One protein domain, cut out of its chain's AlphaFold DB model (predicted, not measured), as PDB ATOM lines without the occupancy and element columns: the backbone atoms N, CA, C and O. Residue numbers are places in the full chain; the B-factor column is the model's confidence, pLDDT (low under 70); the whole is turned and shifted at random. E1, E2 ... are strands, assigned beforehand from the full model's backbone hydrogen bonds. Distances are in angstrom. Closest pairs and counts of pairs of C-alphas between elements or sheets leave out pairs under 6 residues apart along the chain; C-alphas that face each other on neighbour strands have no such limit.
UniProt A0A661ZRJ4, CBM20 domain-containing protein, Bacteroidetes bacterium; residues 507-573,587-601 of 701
ATOM      1  N   ASP A 507     136.856 146.687 138.436       92.25
ATOM      2  CA  ASP A 507     136.019 145.752 137.698       92.25
ATOM      3  C   ASP A 507     134.627 145.701 138.343       92.25
ATOM      4  O   ASP A 507     134.466 145.360 139.517       92.25
ATOM      5  N   MET A 508     133.610 146.052 137.556       92.31
ATOM      6  CA  MET A 508     132.209 146.081 137.980       92.31
ATOM      7  C   MET A 508     131.429 144.846 137.507       92.31
ATOM      8  O   MET A 508     130.201 144.859 137.507       92.31
ATOM      9  N   SER A 509     132.101 143.774 137.069       85.44
ATOM     10  CA  SER A 509     131.454 142.589 136.479       85.44
ATOM     11  C   SER A 509     130.449 141.877 137.394       85.44
ATOM     12  O   SER A 509     129.577 141.168 136.891       85.44
ATOM     13  N   GLU A 510     130.556 142.052 138.711       84.75
ATOM     14  CA  GLU A 510     129.653 141.459 139.710       84.75
ATOM     15  C   GLU A 510     128.585 142.435 140.225       84.75
ATOM     16  O   GLU A 510     127.732 142.056 141.026       84.75
ATOM     17  N   GLN A 511     128.597 143.676 139.741       85.19
ATOM     18  CA  GLN A 511     127.713 144.737 140.199       85.19
ATOM     19  C   GLN A 511     126.748 145.176 139.097       85.19
ATOM     20  O   GLN A 511     127.020 145.077 137.899       85.19
ATOM     21  N   ILE A 512     125.596 145.702 139.509       88.69
ATOM     22  CA  ILE A 512     124.745 146.488 138.616       88.69
ATOM     23  C   ILE A 512     125.248 147.926 138.698       88.69
ATOM     24  O   ILE A 512     125.151 148.545 139.754       88.69
ATOM     25  N   VAL A 513     125.797 148.436 137.596       91.75
ATOM     26  CA  VAL A 513     126.314 149.810 137.523       91.75
ATOM     27  C   VAL A 513     125.160 150.808 137.637       91.75
ATOM     28  O   VAL A 513     124.154 150.673 136.930       91.75
ATOM     29  N   SER A 514     125.313 151.784 138.530       93.38
ATOM     30  CA  SER A 514     124.360 152.868 138.746       93.38
ATOM     31  C   SER A 514     124.157 153.690 137.465       93.38
ATOM     32  O   SER A 514     125.102 153.871 136.690       93.38
ATOM     33  N   PRO A 515     122.941 154.210 137.204       92.25
ATOM     34  CA  PRO A 515     122.712 155.170 136.125       92.25
ATOM     35  C   PRO A 515     123.586 156.422 136.225       92.25
ATOM     36  O   PRO A 515     123.860 157.028 135.190       92.25
ATOM     37  N   ASP A 516     124.004 156.777 137.440       93.75
ATOM     38  CA  ASP A 516     124.852 157.933 137.718       93.75
ATOM     39  C   ASP A 516     126.350 157.622 137.548       93.75
ATOM     40  O   ASP A 516     127.175 158.507 137.707       93.75
ATOM     41  N   GLY A 517     126.716 156.396 137.150       93.38
ATOM     42  CA  GLY A 517     128.093 156.022 136.818       93.38
ATOM     43  C   GLY A 517     128.892 155.463 137.998       93.38
ATOM     44  O   GLY A 517     128.334 155.094 139.027       93.38
ATOM     45  N   ILE A 518     130.208 155.336 137.801       96.38
ATOM     46  CA  ILE A 518     131.174 154.893 138.818       96.38
ATOM     47  C   ILE A 518     132.136 156.042 139.076       96.38
ATOM     48  O   ILE A 518     132.654 156.597 138.111       96.38
ATOM     49  N   HIS A 519     132.417 156.356 140.334       96.31
ATOM     50  CA  HIS A 519     133.302 157.452 140.718       96.31
ATOM     51  C   HIS A 519     134.467 156.960 141.578       96.31
ATOM     52  O   HIS A 519     134.354 155.967 142.299       96.31
ATOM     53  N   LEU A 520     135.593 157.667 141.486       96.31
ATOM     54  CA  LEU A 520     136.745 157.507 142.370       96.31
ATOM     55  C   LEU A 520     136.792 158.680 143.354       96.31
ATOM     56  O   LEU A 520     136.932 159.826 142.937       96.31
ATOM     57  N   VAL A 521     136.758 158.394 144.650       94.69
ATOM     58  CA  VAL A 521     136.924 159.397 145.713       94.69
ATOM     59  C   VAL A 521     138.199 159.143 146.487       94.69
ATOM     60  O   VAL A 521     138.624 157.997 146.585       94.69
ATOM     61  N   GLY A 522     138.808 160.187 147.031       93.38
ATOM     62  CA  GLY A 522     140.053 160.065 147.768       93.38
ATOM     63  C   GLY A 522     140.591 161.389 148.288       93.38
ATOM     64  O   GLY A 522     140.052 162.470 148.034       93.38
ATOM     65  N   SER A 523     141.691 161.263 149.016       90.44
ATOM     66  CA  SER A 523     142.461 162.364 149.607       90.44
ATOM     67  C   SER A 523     142.948 163.400 148.578       90.44
ATOM     68  O   SER A 523     142.873 164.600 148.829       90.44
ATOM     69  N   PHE A 524     143.352 162.968 147.380       88.94
ATOM     70  CA  PHE A 524     143.941 163.815 146.327       88.94
ATOM     71  C   PHE A 524     142.939 164.730 145.592       88.94
ATOM     72  O   PHE A 524     143.331 165.540 144.748       88.94
ATOM     73  N   GLN A 525     141.645 164.614 145.888       89.81
ATOM     74  CA  GLN A 525     140.569 165.431 145.323       89.81
ATOM     75  C   GLN A 525     139.570 165.927 146.381       89.81
ATOM     76  O   GLN A 525     138.503 166.425 146.023       89.81
ATOM     77  N   GLY A 526     139.894 165.796 147.672       88.12
ATOM     78  CA  GLY A 526     139.047 166.275 148.769       88.12
ATOM     79  C   GLY A 526     137.772 165.457 148.993       88.12
ATOM     80  O   GLY A 526     136.766 166.018 149.415       88.12
ATOM     81  N   TRP A 527     137.800 164.152 148.697       91.31
ATOM     82  CA  TRP A 527     136.705 163.210 148.969       91.31
ATOM     83  C   TRP A 527     135.333 163.585 148.366       91.31
ATOM     84  O   TRP A 527     134.300 163.182 148.889       91.31
ATOM     85  N   ASP A 528     135.288 164.321 147.249       90.38
ATOM     86  CA  ASP A 528     134.026 164.688 146.584       90.38
ATOM     87  C   ASP A 528     133.441 163.508 145.770       90.38
ATOM     88  O   ASP A 528     134.001 163.179 144.715       90.38
ATOM     89  N   PRO A 529     132.295 162.917 146.185       89.75
ATOM     90  CA  PRO A 529     131.679 161.746 145.549       89.75
ATOM     91  C   PRO A 529     131.041 162.019 144.188       89.75
ATOM     92  O   PRO A 529     130.683 161.082 143.477       89.75
ATOM     93  N   THR A 530     130.921 163.291 143.809       87.12
ATOM     94  CA  THR A 530     130.331 163.718 142.536       87.12
ATOM     95  C   THR A 530     131.380 164.074 141.485       87.12
ATOM     96  O   THR A 530     131.073 164.204 140.298       87.12
ATOM     97  N   SER A 531     132.632 164.232 141.909       75.19
ATOM     98  CA  SER A 531     133.770 164.461 141.030       75.19
ATOM     99  C   SER A 531     134.421 163.116 140.684       75.19
ATOM    100  O   SER A 531     134.402 162.195 141.492       75.19
ATOM    101  N   SER A 532     135.040 162.976 139.506       87.75
ATOM    102  CA  SER A 532     135.806 161.770 139.096       87.75
ATOM    103  C   SER A 532     135.022 160.597 138.482       87.75
ATOM    104  O   SER A 532     135.341 159.437 138.755       87.75
ATOM    105  N   GLU A 533     134.043 160.864 137.609       94.50
ATOM    106  CA  GLU A 533     133.366 159.799 136.848       94.50
ATOM    107  C   GLU A 533     134.387 158.970 136.042       94.50
ATOM    108  O   GLU A 533     135.176 159.484 135.241       94.50
ATOM    109  N   MET A 534     134.375 157.658 136.256       96.44
ATOM    110  CA  MET A 534     135.265 156.696 135.623       96.44
ATOM    111  C   MET A 534     134.694 156.230 134.283       96.44
ATOM    112  O   MET A 534     133.499 155.981 134.124       96.44
ATOM    113  N   THR A 535     135.565 156.023 133.295       96.19
ATOM    114  CA  THR A 535     135.154 155.589 131.953       96.19
ATOM    115  C   THR A 535     135.270 154.074 131.801       96.19
ATOM    116  O   THR A 535     136.307 153.491 132.110       96.19
ATOM    117  N   ASN A 536     134.244 153.420 131.249       93.44
ATOM    118  CA  ASN A 536     134.307 151.997 130.905       93.44
ATOM    119  C   ASN A 536     135.262 151.761 129.723       93.44
ATOM    120  O   ASN A 536     134.999 152.176 128.591       93.44
ATOM    121  N   THR A 537     136.360 151.057 129.979       89.19
ATOM    122  CA  THR A 537     137.412 150.750 128.998       89.19
ATOM    123  C   THR A 537     137.207 149.407 128.283       89.19
ATOM    124  O   THR A 537     137.964 149.061 127.373       89.19
ATOM    125  N   GLY A 538     136.146 148.670 128.632       82.38
ATOM    126  CA  GLY A 538     135.813 147.347 128.109       82.38
ATOM    127  C   GLY A 538     135.852 146.264 129.190       82.38
ATOM    128  O   GLY A 538     136.472 146.430 130.232       82.38
ATOM    129  N   ASN A 539     135.166 145.139 128.949       82.50
ATOM    130  CA  ASN A 539     135.050 144.015 129.896       82.50
ATOM    131  C   ASN A 539     134.571 144.418 131.308       82.50
ATOM    132  O   ASN A 539     134.967 143.793 132.280       82.50
ATOM    133  N   ASN A 540     133.720 145.448 131.408       87.88
ATOM    134  CA  ASN A 540     133.237 146.042 132.666       87.88
ATOM    135  C   ASN A 540     134.327 146.652 133.569       87.88
ATOM    136  O   ASN A 540     134.061 146.889 134.744       87.88
ATOM    137  N   ILE A 541     135.513 146.947 133.029       91.88
ATOM    138  CA  ILE A 541     136.571 147.650 133.758       91.88
ATOM    139  C   ILE A 541     136.401 149.157 133.559       91.88
ATOM    140  O   ILE A 541     136.455 149.661 132.432       91.88
ATOM    141  N   TYR A 542     136.223 149.872 134.662       96.06
ATOM    142  CA  TYR A 542     136.125 151.326 134.721       96.06
ATOM    143  C   TYR A 542     137.468 151.911 135.140       96.06
ATOM    144  O   TYR A 542     138.129 151.373 136.028       96.06
ATOM    145  N   SER A 543     137.883 152.984 134.468       95.94
ATOM    146  CA  SER A 543     139.204 153.582 134.640       95.94
ATOM    147  C   SER A 543     139.151 155.106 134.688       95.94
ATOM    148  O   SER A 543     138.371 155.728 133.961       95.94
ATOM    149  N   VAL A 544     140.003 155.700 135.521       96.00
ATOM    150  CA  VAL A 544     140.267 157.144 135.569       96.00
ATOM    151  C   VAL A 544     141.737 157.375 135.914       96.00
ATOM    152  O   VAL A 544     142.363 156.550 136.579       96.00
ATOM    153  N   SER A 545     142.300 158.481 135.438       94.94
ATOM    154  CA  SER A 545     143.695 158.847 135.672       94.94
ATOM    155  C   SER A 545     143.799 160.164 136.428       94.94
ATOM    156  O   SER A 545     143.174 161.141 136.011       94.94
ATOM    157  N   TYR A 546     144.646 160.202 137.451       94.19
ATOM    158  CA  TYR A 546     144.983 161.403 138.212       94.19
ATOM    159  C   TYR A 546     146.487 161.648 138.201       94.19
ATOM    160  O   TYR A 546     147.267 160.701 138.155       94.19
ATOM    161  N   ASN A 547     146.886 162.919 138.228       92.56
ATOM    162  CA  ASN A 547     148.279 163.293 138.447       92.56
ATOM    163  C   ASN A 547     148.467 163.542 139.939       92.56
ATOM    164  O   ASN A 547     147.851 164.462 140.472       92.56
ATOM    165  N   ILE A 548     149.277 162.709 140.580       90.44
ATOM    166  CA  ILE A 548     149.499 162.709 142.029       90.44
ATOM    167  C   ILE A 548     151.007 162.724 142.253       90.44
ATOM    168  O   ILE A 548     151.741 162.113 141.473       90.44
ATOM    169  N   ASN A 549     151.489 163.451 143.260       86.88
ATOM    170  CA  ASN A 549     152.925 163.520 143.512       86.88
ATOM    171  C   ASN A 549     153.439 162.143 143.934       86.88
ATOM    172  O   ASN A 549     152.823 161.449 144.741       86.88
ATOM    173  N   SER A 550     154.575 161.723 143.382       84.25
ATOM    174  CA  SER A 550     155.208 160.484 143.835       84.25
ATOM    175  C   SER A 550     155.598 160.568 145.314       84.25
ATOM    176  O   SER A 550     155.986 161.637 145.789       84.25
ATOM    177  N   PHE A 551     155.565 159.423 145.996       81.81
ATOM    178  CA  PHE A 551     155.802 159.221 147.433       81.81
ATOM    179  C   PHE A 551     154.701 159.740 148.367       81.81
ATOM    180  O   PHE A 551     154.799 159.567 149.583       81.81
ATOM    181  N   GLU A 552     153.640 160.325 147.811       84.56
ATOM    182  CA  GLU A 552     152.415 160.619 148.547       84.56
ATOM    183  C   GLU A 552     151.719 159.308 148.941       84.56
ATOM    184  O   GLU A 552     151.657 158.363 148.145       84.56
ATOM    185  N   VAL A 553     151.223 159.235 150.178       85.44
ATOM    186  CA  VAL A 553     150.347 158.143 150.617       85.44
ATOM    187  C   VAL A 553     148.923 158.646 150.480       85.44
ATOM    188  O   VAL A 553     148.514 159.555 151.192       85.44
ATOM    189  N   ILE A 554     148.187 158.074 149.533       90.38
ATOM    190  CA  ILE A 554     146.805 158.454 149.269       90.38
ATOM    191  C   ILE A 554     145.848 157.367 149.727       90.38
ATOM    192  O   ILE A 554     146.081 156.175 149.522       90.38
ATOM    193  N   GLU A 555     144.716 157.805 150.248       93.56
ATOM    194  CA  GLU A 555     143.549 156.971 150.500       93.56
ATOM    195  C   GLU A 555     142.451 157.232 149.470       93.56
ATOM    196  O   GLU A 555     142.309 158.363 148.985       93.56
ATOM    197  N   TYR A 556     141.701 156.185 149.106       95.12
ATOM    198  CA  TYR A 556     140.633 156.251 148.109       95.12
ATOM    199  C   TYR A 556     139.559 155.156 148.261       95.12
ATOM    200  O   TYR A 556     139.797 154.098 148.845       95.12
ATOM    201  N   LYS A 557     138.378 155.388 147.669       95.25
ATOM    202  CA  LYS A 557     137.297 154.400 147.478       95.25
ATOM    203  C   LYS A 557     136.677 154.511 146.086       95.25
ATOM    204  O   LYS A 557     136.707 155.568 145.451       95.25
ATOM    205  N   PHE A 558     136.056 153.427 145.632       96.31
ATOM    206  CA  PHE A 558     135.135 153.446 144.497       96.31
ATOM    207  C   PHE A 558     133.683 153.636 144.965       96.31
ATOM    208  O   PHE A 558     133.253 153.023 145.943       96.31
ATOM    209  N   ILE A 559     132.907 154.440 144.236       96.06
ATOM    210  CA  ILE A 559     131.469 154.652 144.464       96.06
ATOM    211  C   ILE A 559     130.696 154.210 143.225       96.06
ATOM    212  O   ILE A 559     131.006 154.625 142.110       96.06
ATOM    213  N   ASN A 560     129.685 153.360 143.410       95.81
ATOM    214  CA  ASN A 560     128.783 152.933 142.340       95.81
ATOM    215  C   ASN A 560     127.526 153.812 142.314       95.81
ATOM    216  O   ASN A 560     126.434 153.356 142.646       95.81
ATOM    217  N   GLY A 561     127.712 155.070 141.932       94.50
ATOM    218  CA  GLY A 561     126.725 156.142 141.976       94.50
ATOM    219  C   GLY A 561     127.404 157.441 142.398       94.50
ATOM    220  O   GLY A 561     128.550 157.657 142.007       94.50
ATOM    221  N   ILE A 562     126.721 158.285 143.169       93.56
ATOM    222  CA  ILE A 562     127.229 159.607 143.594       93.56
ATOM    223  C   ILE A 562     127.021 159.899 145.086       93.56
ATOM    224  O   ILE A 562     127.387 160.979 145.545       93.56
ATOM    225  N   ASP A 563     126.463 158.951 145.847       91.19
ATOM    226  CA  ASP A 563     126.209 159.104 147.280       91.19
ATOM    227  C   ASP A 563     127.025 158.099 148.119       91.19
ATOM    228  O   ASP A 563     127.249 156.953 147.729       91.19
ATOM    229  N   TRP A 564     127.433 158.495 149.328       90.56
ATOM    230  CA  TRP A 564     128.255 157.672 150.234       90.56
ATOM    231  C   TRP A 564     127.708 156.274 150.571       90.56
ATOM    232  O   TRP A 564     128.508 155.339 150.639       90.56
ATOM    233  N   PRO A 565     126.388 156.053 150.734       91.00
ATOM    234  CA  PRO A 565     125.841 154.705 150.913       91.00
ATOM    235  C   PRO A 565     126.059 153.765 149.715       91.00
ATOM    236  O   PRO A 565     125.823 152.564 149.835       91.00
ATOM    237  N   GLU A 566     126.472 154.296 148.563       90.06
ATOM    238  CA  GLU A 566     126.797 153.553 147.339       90.06
ATOM    239  C   GLU A 566     128.309 153.294 147.194       90.06
ATOM    240  O   GLU A 566     128.757 152.735 146.185       90.06
ATOM    241  N   SER A 567     129.102 153.707 148.190       92.00
ATOM    242  CA  SER A 567     130.530 153.404 148.271       92.00
ATOM    243  C   SER A 567     130.784 151.915 148.487       92.00
ATOM    244  O   SER A 567     129.955 151.166 149.013       92.00
ATOM    245  N   GLU A 568     131.945 151.459 148.029       92.12
ATOM    246  CA  GLU A 568     132.370 150.093 148.279       92.12
ATOM    247  C   GLU A 568     132.671 149.846 149.763       92.12
ATOM    248  O   GLU A 568     133.156 150.715 150.486       92.12
ATOM    249  N   ILE A 569     132.463 148.602 150.191       90.00
ATOM    250  CA  ILE A 569     132.986 148.108 151.464       90.00
ATOM    251  C   ILE A 569     134.375 147.542 151.174       90.00
ATOM    252  O   ILE A 569     134.491 146.490 150.542       90.00
ATOM    253  N   VAL A 570     135.423 148.251 151.589       90.44
ATOM    254  CA  VAL A 570     136.809 147.791 151.436       90.44
ATOM    255  C   VAL A 570     137.099 146.745 152.520       90.44
ATOM    256  O   VAL A 570     136.871 147.021 153.698       90.44
ATOM    257  N   PRO A 571     137.573 145.539 152.167       86.19
ATOM    258  CA  PRO A 571     137.989 144.563 153.169       86.19
ATOM    259  C   PRO A 571     139.263 145.007 153.902       86.19
ATOM    260  O   PRO A 571     140.187 145.514 153.269       86.19
ATOM    261  N   GLU A 572     139.347 144.714 155.203       84.88
ATOM    262  CA  GLU A 572     140.515 144.985 156.066       84.88
ATOM    263  C   GLU A 572     141.838 144.492 155.450       84.88
ATOM    264  O   GLU A 572     142.859 145.164 155.518       84.88
ATOM    265  N   GLU A 573     141.826 143.350 154.752       85.44
ATOM    266  CA  GLU A 573     143.026 142.760 154.136       85.44
ATOM    267  C   GLU A 573     143.670 143.618 153.022       85.44
ATOM    268  O   GLU A 573     144.803 143.346 152.622       85.44
ATOM    269  N   LEU A 587     147.333 153.754 148.669       89.94
ATOM    270  CA  LEU A 587     148.423 153.642 147.707       89.94
ATOM    271  C   LEU A 587     149.566 154.563 148.122       89.94
ATOM    272  O   LEU A 587     149.374 155.765 148.259       89.94
ATOM    273  N   GLU A 588     150.774 154.016 148.214       87.50
ATOM    274  CA  GLU A 588     151.986 154.824 148.120       87.50
ATOM    275  C   GLU A 588     152.316 155.046 146.640       87.50
ATOM    276  O   GLU A 588     152.559 154.093 145.888       87.50
ATOM    277  N   VAL A 589     152.277 156.301 146.199       88.00
ATOM    278  CA  VAL A 589     152.440 156.644 144.786       88.00
ATOM    279  C   VAL A 589     153.898 156.406 144.359       88.00
ATOM    280  O   VAL A 589     154.809 156.969 144.966       88.00
ATOM    281  N   PRO A 590     154.171 155.593 143.322       84.56
ATOM    282  CA  PRO A 590     155.539 155.360 142.857       84.56
ATOM    283  C   PRO A 590     156.119 156.583 142.133       84.56
ATOM    284  O   PRO A 590     155.400 157.498 141.747       84.56
ATOM    285  N   ASP A 591     157.423 156.572 141.868       81.88
ATOM    286  CA  ASP A 591     158.147 157.615 141.119       81.88
ATOM    287  C   ASP A 591     158.025 157.491 139.589       81.88
ATOM    288  O   ASP A 591     158.813 158.059 138.829       81.88
ATOM    289  N   TYR A 592     157.032 156.740 139.116       84.31
ATOM    290  CA  TYR A 592     156.759 156.532 137.701       84.31
ATOM    291  C   TYR A 592     155.259 156.402 137.434       84.31
ATOM    292  O   TYR A 592     154.506 155.911 138.275       84.31
ATOM    293  N   ASP A 593     154.834 156.777 136.224       88.69
ATOM    294  CA  ASP A 593     153.453 156.587 135.773       88.69
ATOM    295  C   ASP A 593     153.029 155.123 135.939       88.69
ATOM    296  O   ASP A 593     153.636 154.209 135.365       88.69
ATOM    297  N   THR A 594     151.969 154.892 136.707       91.00
ATOM    298  CA  THR A 594     151.535 153.548 137.083       91.00
ATOM    299  C   THR A 594     150.064 153.328 136.776       91.00
ATOM    300  O   THR A 594     149.238 154.237 136.840       91.00
ATOM    301  N   ALA A 595     149.722 152.084 136.454       90.19
ATOM    302  CA  ALA A 595     148.343 151.643 136.335       90.19
ATOM    303  C   ALA A 595     148.083 150.557 137.370       90.19
ATOM    304  O   ALA A 595     148.722 149.502 137.346       90.19
ATOM    305  N   LEU A 596     147.135 150.816 138.267       90.44
ATOM    306  CA  LEU A 596     146.745 149.866 139.295       90.44
ATOM    307  C   LEU A 596     146.073 148.656 138.653       90.44
ATOM    308  O   LEU A 596     145.320 148.774 137.683       90.44
ATOM    309  N   VAL A 597     146.347 147.473 139.195       85.62
ATOM    310  CA  VAL A 597     145.672 146.252 138.752       85.62
ATOM    311  C   VAL A 597     144.182 146.380 139.068       85.62
ATOM    312  O   VAL A 597     143.817 146.786 140.166       85.62
ATOM    313  N   SER A 598     143.319 146.027 138.112       83.88
ATOM    314  CA  SER A 598     141.872 146.043 138.332       83.88
ATOM    315  C   SER A 598     141.468 145.005 139.379       83.88
ATOM    316  O   SER A 598     141.741 143.811 139.212       83.88
ATOM    317  N   VAL A 599     140.762 145.456 140.406       86.50
ATOM    318  CA  VAL A 599     140.145 144.627 141.450       86.50
ATOM    319  C   VAL A 599     138.628 144.646 141.303       86.50
ATOM    320  O   VAL A 599     138.077 145.565 140.700       86.50
ATOM    321  N   CYS A 600     137.944 143.633 141.831       87.25
ATOM    322  CA  CYS A 600     136.489 143.640 141.881       87.25
ATOM    323  C   CYS A 600     136.001 144.687 142.888       87.25
ATOM    324  O   CYS A 600     136.598 144.840 143.953       87.25
ATOM    325  N   PHE A 601     134.916 145.390 142.561       89.88
ATOM    326  CA  PHE A 601     134.300 146.368 143.462       89.88
ATOM    327  C   PHE A 601     133.993 145.756 144.840       89.88
ATOM    328  O   PHE A 601     133.322 144.723 144.914       89.88
TER     329      PHE A 601
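AT A GLANCE: This is residues 507 to 573 and 587 to 601 of the 701 residues of the protein "CBM20 domain-containing protein" of Bacteroidetes bacterium (UniProt A0A661ZRJ4). Little of this domain is regular structure: two small two-stranded antiparallel pairs, E1 with E4 and the hairpin E2 with E3, stand among long loops, and a tight turn leads from E3 into E4. The printed part has 82 residues, 24 of them in four named strands, E1 to E4 in chain order, with no named helix: all strand. It is compact, radius of gyration of the C-alphas 12.6 A, spanning 35 by 26 by 26 A.

HOW THE PARTS SIT: E1, residues 519 to 522, and E4, residues 553 to 559, are antiparallel at 151 degrees; N 519 and O 559, 2.9 A apart, are within hydrogen-bond range. E2, residues 535 to 538, and E3, residues 541 to 549, form a hairpin, antiparallel at 129 degrees, with N 537 and O 541 within hydrogen-bond range at 2.8 A. The closest C-alphas of E1 and E3, those of Leu 520 and Val 544, are 7.7 A apart. E2 and E4 are apart. Residues 553 to 554 of E4 pair antiparallel with residues 587 to 588.

IN THESE COORDINATES: E1 begins at C-alpha 519 (133.302, 157.452, 140.718). E3 is 24.8 A long. E4 is 20.2 A long and ends at C-alpha 559 (131.469, 154.652, 144.464).

THE WHOLE: Residues 574 to 586 are not printed; C-alphas 573 and 587 are 13.7 A apart. The link E1 to E2 is long. No printed residue is under 70 in pLDDT.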